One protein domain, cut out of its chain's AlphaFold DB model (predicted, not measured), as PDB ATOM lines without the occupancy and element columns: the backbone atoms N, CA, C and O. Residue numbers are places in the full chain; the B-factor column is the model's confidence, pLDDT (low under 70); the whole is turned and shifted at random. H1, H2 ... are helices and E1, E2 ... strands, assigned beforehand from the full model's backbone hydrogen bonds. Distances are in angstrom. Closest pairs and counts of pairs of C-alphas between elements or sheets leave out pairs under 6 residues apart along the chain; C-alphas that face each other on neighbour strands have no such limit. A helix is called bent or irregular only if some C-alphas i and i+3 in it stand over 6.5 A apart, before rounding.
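Overview. This is residues 74 to 140 of the 267 residues of an uncharacterized protein of Archaeoglobales archaeon (UniProt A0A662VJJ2). A small antiparallel sheet of three short strands is the core, with the sharply kinked helix H2 crossing one face and the short helix H1 on the other. The long loop of residues 82 to 93 joins E1 to E2. The printed part has 67 residues, with named elements in the order E1, E2, E3, H1, H2; the sheet order is E1, E2, E3, and the class is mixed, helices and strands. The whole is compact and rounded, with a radius of gyration of the C-alphas of 10.8 A and spans of 26 by 23 by 20 A.

Along the chain. E1 is residues 78 to 81, 10.0 A long, beginning at C-alpha 78 at (-26.972, 37.204, 20.164). E2 is residues 94 to 97, 9.8 A, and E3 residues 101 to 104, 10.4 A. H1 is residues 106 to 110, 6.2 A. H2 is residues 121 to 138, 20.8 A, ending at C-alpha 138 at (-31.146, 32.795, 22.529). H2 is irregular, with C-alphas 130 and 133 8.3 A apart, and has a kink of 87 degrees near residue 132.

Arrangement. The strands form a meander, each the antiparallel neighbour of the one before, with hairpins E1 and E2, and E2 and E3. N 80 and O 95 are 2.8 A apart, and N 96 and O 102 2.8 A, within hydrogen-bond range. Residues 102 to 103 of E3 also pair antiparallel with residues 117 to 118. H2 is on the sheet at a height of 8.9 A, across the strands at 73 degrees to E1 on the local plane; its closest C-alphas to E1 are those of Tyr 138 and Ala 78, 6.5 A. It lies over E1 and E3, and only just not over E2, on which 2 of its C-alphas fall. H1 lies over E2 on the opposite face, at a height of 7.5 A; the closest C-alphas are those of Ala 94 and Tyr 106, 4.9 A. In H1 every O i to N i+4 pair is within hydrogen-bond range, in H2 10 of 14.

Size, cuts and confidence. The C-alphas farthest apart, of Asn 89 and Arg 140, are 30.3 A apart. The printed part has no cut. The link E1 to E2 is long. The mean pLDDT of the printed part is 83.3; residues 83 to 91 and 112 to 114 are under 70.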
ATOM      1  N   ALA A  74     -29.877  36.532  28.346       91.38
ATOM      2  CA  ALA A  74     -28.841  35.651  27.817       91.38
ATOM      3  C   ALA A  74     -27.465  35.989  28.423       91.38
ATOM      4  O   ALA A  74     -27.175  37.146  28.734       91.38
ATOM      5  N   TYR A  75     -26.599  34.979  28.587       85.88
ATOM      6  CA  TYR A  75     -25.221  35.172  29.075       85.88
ATOM      7  C   TYR A  75     -24.276  35.699  27.990       85.88
ATOM      8  O   TYR A  75     -23.341  36.440  28.283       85.88
ATOM      9  N   ARG A  76     -24.525  35.317  26.736       88.00
ATOM     10  CA  ARG A  76     -23.806  35.809  25.560       88.00
ATOM     11  C   ARG A  76     -24.746  36.662  24.728       88.00
ATOM     12  O   ARG A  76     -25.949  36.415  24.705       88.00
ATOM     13  N   LYS A  77     -24.180  37.662  24.063       89.50
ATOM     14  CA  LYS A  77     -24.904  38.480  23.096       89.50
ATOM     15  C   LYS A  77     -25.268  37.628  21.881       89.50
ATOM     16  O   LYS A  77     -24.408  36.932  21.350       89.50
ATOM     17  N   ALA A  78     -26.510  37.731  21.436       90.69
ATOM     18  CA  ALA A  78     -26.972  37.204  20.164       90.69
ATOM     19  C   ALA A  78     -27.644  38.323  19.371       90.69
ATOM     20  O   ALA A  78     -28.430  39.087  19.929       90.69
ATOM     21  N   VAL A  79     -27.324  38.423  18.082       90.75
ATOM     22  CA  VAL A  79     -27.950  39.381  17.167       90.75
ATOM     23  C   VAL A  79     -28.920  38.624  16.275       90.75
ATOM     24  O   VAL A  79     -28.545  37.646  15.630       90.75
ATOM     25  N   VAL A  80     -30.163  39.081  16.236       88.81
ATOM     26  CA  VAL A  80     -31.269  38.422  15.549       88.81
ATOM     27  C   VAL A  80     -31.839  39.381  14.523       88.81
ATOM     28  O   VAL A  80     -32.253  40.478  14.885       88.81
ATOM     29  N   ARG A  81     -31.885  38.985  13.247       87.69
ATOM     30  CA  ARG A  81     -32.550  39.797  12.221       87.69
ATOM     31  C   ARG A  81     -34.062  39.760  12.402       87.69
ATOM     32  O   ARG A  81     -34.672  38.694  12.503       87.69
ATOM     33  N   VAL A  82     -34.673  40.931  12.348       83.62
ATOM     34  CA  VAL A  82     -36.119  41.107  12.275       83.62
ATOM     35  C   VAL A  82     -36.441  41.751  10.930       83.62
ATOM     36  O   VAL A  82     -36.130  42.908  10.681       83.62
ATOM     37  N   GLN A  83     -36.991  40.961  10.003       66.81
ATOM     38  CA  GLN A  83     -37.537  41.493   8.756       66.81
ATOM     39  C   GLN A  83     -38.882  42.156   9.036       66.81
ATOM     40  O   GLN A  83     -39.766  41.502   9.585       66.81
ATOM     41  N   GLY A  84     -39.032  43.391   8.557       55.81
ATOM     42  CA  GLY A  84     -40.330  44.009   8.329       55.81
ATOM     43  C   GLY A  84     -40.991  44.601   9.572       55.81
ATOM     44  O   GLY A  84     -41.232  43.924  10.565       55.81
ATOM     45  N   GLY A  85     -41.370  45.869   9.436       48.59
ATOM     46  CA  GLY A  85     -42.262  46.560  10.357       48.59
ATOM     47  C   GLY A  85     -41.499  47.441  11.322       48.59
ATOM     48  O   GLY A  85     -41.063  46.990  12.374       48.59
ATOM     49  N   ALA A  86     -41.361  48.709  10.943       45.84
ATOM     50  CA  ALA A  86     -40.862  49.768  11.796       45.84
ATOM     51  C   ALA A  86     -41.499  49.676  13.191       45.84
ATOM     52  O   ALA A  86     -42.686  49.959  13.354       45.84
ATOM     53  N   LEU A  87     -40.705  49.323  14.201       53.56
ATOM     54  CA  LEU A  87     -41.024  49.703  15.573       53.56
ATOM     55  C   LEU A  87     -41.024  51.234  15.562       53.56
ATOM     56  O   LEU A  87     -39.971  51.854  15.446       53.56
ATOM     57  N   ARG A  88     -42.215  51.838  15.505       53.53
ATOM     58  CA  ARG A  88     -42.449  53.294  15.569       53.53
ATOM     59  C   ARG A  88     -41.520  54.173  14.714       53.53
ATOM     60  O   ARG A  88     -40.981  55.153  15.219       53.53
ATOM     61  N   ASN A  89     -41.351  53.867  13.425       51.81
ATOM     62  CA  ASN A  89     -40.490  54.605  12.471       51.81
ATOM     63  C   ASN A  89     -38.981  54.338  12.573       51.81
ATOM     64  O   ASN A  89     -38.184  55.043  11.953       51.81
ATOM     65  N   TRP A  90     -38.561  53.330  13.333       55.22
ATOM     66  CA  TRP A  90     -37.153  52.986  13.420       55.22
ATOM     67  C   TRP A  90     -36.824  52.023  12.271       55.22
ATOM     68  O   TRP A  90     -37.389  50.935  12.189       55.22
ATOM     69  N   ASN A  91     -35.890  52.398  11.392       67.44
ATOM     70  CA  ASN A  91     -35.391  51.544  10.302       67.44
ATOM     71  C   ASN A  91     -34.445  50.432  10.808       67.44
ATOM     72  O   ASN A  91     -33.535  50.018  10.096       67.44
ATOM     73  N   TYR A  92     -34.613  49.968  12.050       75.75
ATOM     74  CA  TYR A  92     -33.773  48.916  12.613       75.75
ATOM     75  C   TYR A  92     -34.283  47.538  12.208       75.75
ATOM     76  O   TYR A  92     -35.467  47.237  12.305       75.75
ATOM     77  N   ASP A  93     -33.352  46.695  11.786       83.50
ATOM     78  CA  ASP A  93     -33.591  45.365  11.232       83.50
ATOM     79  C   ASP A  93     -33.033  44.253  12.135       83.50
ATOM     80  O   ASP A  93     -32.961  43.091  11.725       83.50
ATOM     81  N   ALA A  94     -32.621  44.582  13.367       88.38
ATOM     82  CA  ALA A  94     -32.076  43.606  14.296       88.38
ATOM     83  C   ALA A  94     -32.356  43.874  15.783       88.38
ATOM     84  O   ALA A  94     -32.426  45.010  16.257       88.38
ATOM     85  N   LEU A  95     -32.443  42.765  16.524       90.69
ATOM     86  CA  LEU A  95     -32.504  42.688  17.978       90.69
ATOM     87  C   LEU A  95     -31.178  42.162  18.529       90.69
ATOM     88  O   LEU A  95     -30.656  41.159  18.051       90.69
ATOM     89  N   LEU A  96     -30.658  42.795  19.574       91.50
ATOM     90  CA  LEU A  96     -29.569  42.275  20.392       91.50
ATOM     91  C   LEU A  96     -30.160  41.683  21.676       91.50
ATOM     92  O   LEU A  96     -30.701  42.421  22.498       91.50
ATOM     93  N   VAL A  97     -30.021  40.372  21.861       93.12
ATOM     94  CA  VAL A  97     -30.450  39.631  23.055       93.12
ATOM     95  C   VAL A  97     -29.220  39.320  23.908       93.12
ATOM     96  O   VAL A  97     -28.292  38.650  23.463       93.12
ATOM     97  N   GLY A  98     -29.176  39.836  25.133       91.94
ATOM     98  CA  GLY A  98     -28.059  39.665  26.064       91.94
ATOM     99  C   GLY A  98     -28.531  39.805  27.507       91.94
ATOM    100  O   GLY A  98     -29.563  39.262  27.890       91.94
ATOM    101  N   ARG A  99     -27.841  40.615  28.317       90.75
ATOM    102  CA  ARG A  99     -28.388  41.051  29.619       90.75
ATOM    103  C   ARG A  99     -29.751  41.748  29.470       90.75
ATOM    104  O   ARG A  99     -30.583  41.657  30.371       90.75
ATOM    105  N   ASP A 100     -29.934  42.418  28.336       92.00
ATOM    106  CA  ASP A 100     -31.105  43.183  27.911       92.00
ATOM    107  C   ASP A 100     -31.507  42.792  26.491       92.00
ATOM    108  O   ASP A 100     -30.699  42.202  25.771       92.00
ATOM    109  N   ILE A 101     -32.719  43.180  26.089       91.94
ATOM    110  CA  ILE A 101     -33.145  43.194  24.687       91.94
ATOM    111  C   ILE A 101     -33.022  44.631  24.179       91.94
ATOM    112  O   ILE A 101     -33.454  45.573  24.846       91.94
ATOM    113  N   ARG A 102     -32.372  44.803  23.030       90.88
ATOM    114  CA  ARG A 102     -32.075  46.107  22.423       90.88
ATOM    115  C   ARG A 102     -32.306  46.056  20.920       90.88
ATOM    116  O   ARG A 102     -32.215  44.978  20.342       90.88
ATOM    117  N   ILE A 103     -32.549  47.202  20.293       88.69
ATOM    118  CA  ILE A 103     -32.738  47.326  18.836       88.69
ATOM    119  C   ILE A 103     -31.574  48.065  18.180       88.69
ATOM    120  O   ILE A 103     -30.883  48.864  18.814       88.69
ATOM    121  N   GLY A 104     -31.324  47.794  16.905       86.81
ATOM    122  CA  GLY A 104     -30.267  48.455  16.147       86.81
ATOM    123  C   GLY A 104     -30.159  47.933  14.720       86.81
ATOM    124  O   GLY A 104     -30.846  46.986  14.344       86.81
ATOM    125  N   TYR A 105     -29.285  48.550  13.923       84.88
ATOM    126  CA  TYR A 105     -28.992  48.063  12.577       84.88
ATOM    127  C   TYR A 105     -28.156  46.795  12.692       84.88
ATOM    128  O   TYR A 105     -27.172  46.791  13.433       84.88
ATOM    129  N   TYR A 106     -28.495  45.753  11.942       83.50
ATOM    130  CA  TYR A 106     -27.854  44.445  12.004       83.50
ATOM    131  C   TYR A 106     -26.334  44.549  11.909       83.50
ATOM    132  O   TYR A 106     -25.629  44.101  12.809       83.50
ATOM    133  N   TYR A 107     -25.834  45.232  10.875       80.75
ATOM    134  CA  TYR A 107     -24.397  45.424  10.670       80.75
ATOM    135  C   TYR A 107     -23.734  46.149  11.840       80.75
ATOM    136  O   TYR A 107     -22.658  45.757  12.271       80.75
ATOM    137  N   SER A 108     -24.406  47.150  12.411       82.12
ATOM    138  CA  SER A 108     -23.895  47.839  13.595       82.12
ATOM    139  C   SER A 108     -23.902  46.942  14.830       82.12
ATOM    140  O   SER A 108     -22.964  46.997  15.605       82.12
ATOM    141  N   LEU A 109     -24.925  46.118  15.049       82.88
ATOM    142  CA  LEU A 109     -24.999  45.245  16.226       82.88
ATOM    143  C   LEU A 109     -24.032  44.057  16.167       82.88
ATOM    144  O   LEU A 109     -23.655  43.542  17.217       82.88
ATOM    145  N   CYS A 110     -23.645  43.625  14.965       78.25
ATOM    146  CA  CYS A 110     -22.640  42.583  14.757       78.25
ATOM    147  C   CYS A 110     -21.208  43.046  15.065       78.25
ATOM    148  O   CYS A 110     -20.338  42.201  15.248       78.25
ATOM    149  N   GLU A 111     -20.947  44.355  15.133       79.25
ATOM    150  CA  GLU A 111     -19.646  44.891  15.542       79.25
ATOM    151  C   GLU A 111     -19.474  44.768  17.067       79.25
ATOM    152  O   GLU A 111     -20.296  45.274  17.839       79.25
ATOM    153  N   ASP A 112     -18.371  44.155  17.517       60.94
ATOM    154  CA  ASP A 112     -18.120  43.742  18.914       60.94
ATOM    155  C   ASP A 112     -18.244  44.862  19.974       60.94
ATOM    156  O   ASP A 112     -18.428  44.601  21.172       60.94
ATOM    157  N   HIS A 113     -18.217  46.128  19.557       62.69
ATOM    158  CA  HIS A 113     -18.254  47.293  20.441       62.69
ATOM    159  C   HIS A 113     -19.613  47.991  20.534       62.69
ATOM    160  O   HIS A 113     -19.835  48.770  21.468       62.69
ATOM    161  N   LYS A 114     -20.559  47.713  19.631       69.81
ATOM    162  CA  LYS A 114     -21.851  48.407  19.636       69.81
ATOM    163  C   LYS A 114     -22.871  47.669  20.494       69.81
ATOM    164  O   LYS A 114     -22.986  46.446  20.517       69.81
ATOM    165  N   ARG A 115     -23.596  48.451  21.291       72.00
ATOM    166  CA  ARG A 115     -24.507  47.943  22.323       72.00
ATOM    167  C   ARG A 115     -25.979  47.982  21.912       72.00
ATOM    168  O   ARG A 115     -26.777  47.435  22.655       72.00
ATOM    169  N   GLY A 116     -26.338  48.605  20.788       80.94
ATOM    170  CA  GLY A 116     -27.735  48.847  20.402       80.94
ATOM    171  C   GLY A 116     -28.458  49.864  21.287       80.94
ATOM    172  O   GLY A 116     -27.967  50.244  22.355       80.94
ATOM    173  N   HIS A 117     -29.635  50.288  20.836       85.75
ATOM    174  CA  HIS A 117     -30.530  51.195  21.543       85.75
ATOM    175  C   HIS A 117     -31.375  50.429  22.560       85.75
ATOM    176  O   HIS A 117     -31.951  49.382  22.254       85.75
ATOM    177  N   SER A 118     -31.432  50.954  23.783       87.50
ATOM    178  CA  SER A 118     -32.347  50.454  24.806       87.50
ATOM    179  C   SER A 118     -33.789  50.706  24.383       87.50
ATOM    180  O   SER A 118     -34.095  51.773  23.858       87.50
ATOM    181  N   LEU A 119     -34.653  49.731  24.644       89.38
ATOM    182  CA  LEU A 119     -36.091  49.844  24.423       89.38
ATOM    183  C   LEU A 119     -36.739  50.606  25.578       89.38
ATOM    184  O   LEU A 119     -36.388  50.370  26.739       89.38
ATOM    185  N   ASP A 120     -37.691  51.486  25.266       90.31
ATOM    186  CA  ASP A 120     -38.629  51.964  26.278       90.31
ATOM    187  C   ASP A 120     -39.606  50.835  26.679       90.31
ATOM    188  O   ASP A 120     -39.621  49.756  26.077       90.31
ATOM    189  N   MET A 121     -40.406  51.044  27.732       93.38
ATOM    190  CA  MET A 121     -41.306  49.995  28.240       93.38
ATOM    191  C   MET A 121     -42.299  49.506  27.179       93.38
ATOM    192  O   MET A 121     -42.597  48.319  27.106       93.38
ATOM    193  N   SER A 122     -42.818  50.416  26.361       90.38
ATOM    194  CA  SER A 122     -43.803  50.094  25.337       90.38
ATOM    195  C   SER A 122     -43.165  49.415  24.140       90.38
ATOM    196  O   SER A 122     -43.737  48.452  23.638       90.38
ATOM    197  N   ASP A 123     -42.011  49.900  23.689       89.00
ATOM    198  CA  ASP A 123     -41.283  49.292  22.579       89.00
ATOM    199  C   ASP A 123     -40.880  47.866  22.946       89.00
ATOM    200  O   ASP A 123     -40.947  46.958  22.126       89.00
ATOM    201  N   PHE A 124     -40.514  47.637  24.207       92.62
ATOM    202  CA  PHE A 124     -40.246  46.296  24.694       92.62
ATOM    203  C   PHE A 124     -41.474  45.395  24.665       92.62
ATOM    204  O   PHE A 124     -41.371  44.269  24.187       92.62
ATOM    205  N   VAL A 125     -42.619  45.866  25.164       92.69
ATOM    206  CA  VAL A 125     -43.873  45.095  25.135       92.69
ATOM    207  C   VAL A 125     -44.239  44.720  23.699       92.69
ATOM    208  O   VAL A 125     -44.587  43.570  23.438       92.69
ATOM    209  N   GLU A 126     -44.079  45.651  22.760       90.31
ATOM    210  CA  GLU A 126     -44.309  45.420  21.334       90.31
ATOM    211  C   GLU A 126     -43.304  44.426  20.726       90.31
ATOM    212  O   GLU A 126     -43.696  43.497  20.021       90.31
ATOM    213  N   VAL A 127     -42.009  44.581  21.018       91.06
ATOM    214  CA  VAL A 127     -40.954  43.665  20.555       91.06
ATOM    215  C   VAL A 127     -41.205  42.253  21.058       91.06
ATOM    216  O   VAL A 127     -41.099  41.297  20.293       91.06
ATOM    217  N   VAL A 128     -41.519  42.106  22.343       93.31
ATOM    218  CA  VAL A 128     -41.742  40.795  22.939       93.31
ATOM    219  C   VAL A 128     -43.008  40.165  22.375       93.31
ATOM    220  O   VAL A 128     -42.940  39.021  21.941       93.31
ATOM    221  N   SER A 129     -44.124  40.887  22.269       92.38
ATOM    222  CA  SER A 129     -45.355  40.303  21.720       92.38
ATOM    223  C   SER A 129     -45.205  39.867  20.258       92.38
ATOM    224  O   SER A 129     -45.691  38.802  19.883       92.38
ATOM    225  N   LYS A 130     -44.486  40.642  19.435       90.69
ATOM    226  CA  LYS A 130     -44.344  40.378  17.992       90.69
ATOM    227  C   LYS A 130     -43.200  39.438  17.623       90.69
ATOM    228  O   LYS A 130     -43.221  38.845  16.544       90.69
ATOM    229  N   HIS A 131     -42.153  39.352  18.443       91.69
ATOM    230  CA  HIS A 131     -40.899  38.695  18.058       91.69
ATOM    231  C   HIS A 131     -40.370  37.689  19.081       91.69
ATOM    232  O   HIS A 131     -39.235  37.231  18.924       91.69
ATOM    233  N   TYR A 132     -41.148  37.298  20.099       94.25
ATOM    234  CA  TYR A 132     -40.670  36.359  21.120       94.25
ATOM    235  C   TYR A 132     -40.121  35.051  20.541       94.25
ATOM    236  O   TYR A 132     -39.071  34.608  20.990       94.25
ATOM    237  N   GLU A 133     -40.735  34.479  19.502       94.69
ATOM    238  CA  GLU A 133     -40.272  33.231  18.869       94.69
ATOM    239  C   GLU A 133     -38.833  33.335  18.345       94.69
ATOM    240  O   GLU A 133     -38.065  32.376  18.387       94.69
ATOM    241  N   LYS A 134     -38.434  34.530  17.895       92.88
ATOM    242  CA  LYS A 134     -37.069  34.813  17.440       92.88
ATOM    243  C   LYS A 134     -36.107  35.066  18.602       92.88
ATOM    244  O   LYS A 134     -34.903  34.910  18.438       92.88
ATOM    245  N   ILE A 135     -36.615  35.468  19.767       94.19
ATOM    246  CA  ILE A 135     -35.833  35.783  20.969       94.19
ATOM    247  C   ILE A 135     -35.561  34.513  21.791       94.19
ATOM    248  O   ILE A 135     -34.425  34.288  22.215       94.19
ATOM    249  N   VAL A 136     -36.579  33.666  21.979       96.06
ATOM    250  CA  VAL A 136     -36.570  32.467  22.842       96.06
ATOM    251  C   VAL A 136     -35.361  31.541  22.621       96.06
ATOM    252  O   VAL A 136     -34.732  31.162  23.616       96.06
ATOM    253  N   PRO A 137     -34.931  31.222  21.380       95.81
ATOM    254  CA  PRO A 137     -33.778  30.349  21.141       95.81
ATOM    255  C   PRO A 137     -32.467  30.841  21.768       95.81
ATOM    256  O   PRO A 137     -31.582  30.034  22.067       95.81
ATOM    257  N   TYR A 138     -32.347  32.150  21.998       95.25
ATOM    258  CA  TYR A 138     -31.146  32.795  22.529       95.25
ATOM    259  C   TYR A 138     -31.203  33.031  24.038       95.25
ATOM    260  O   TYR A 138     -30.180  33.347  24.647       95.25
ATOM    261  N   LEU A 139     -32.366  32.840  24.663       95.69
ATOM    262  CA  LEU A 139     -32.522  32.998  26.104       95.69
ATOM    263  C   LEU A 139     -31.786  31.902  26.879       95.69
ATOM    264  O   LEU A 139     -31.542  30.794  26.377       95.69
ATOM    265  N   ARG A 140     -31.472  32.184  28.146       93.44
ATOM    266  CA  ARG A 140     -30.986  31.166  29.088       93.44
ATOM    267  C   ARG A 140     -32.032  30.063  29.230       93.44
ATOM    268  O   ARG A 140     -33.208  30.360  29.401       93.44
TER     269      ARG A 140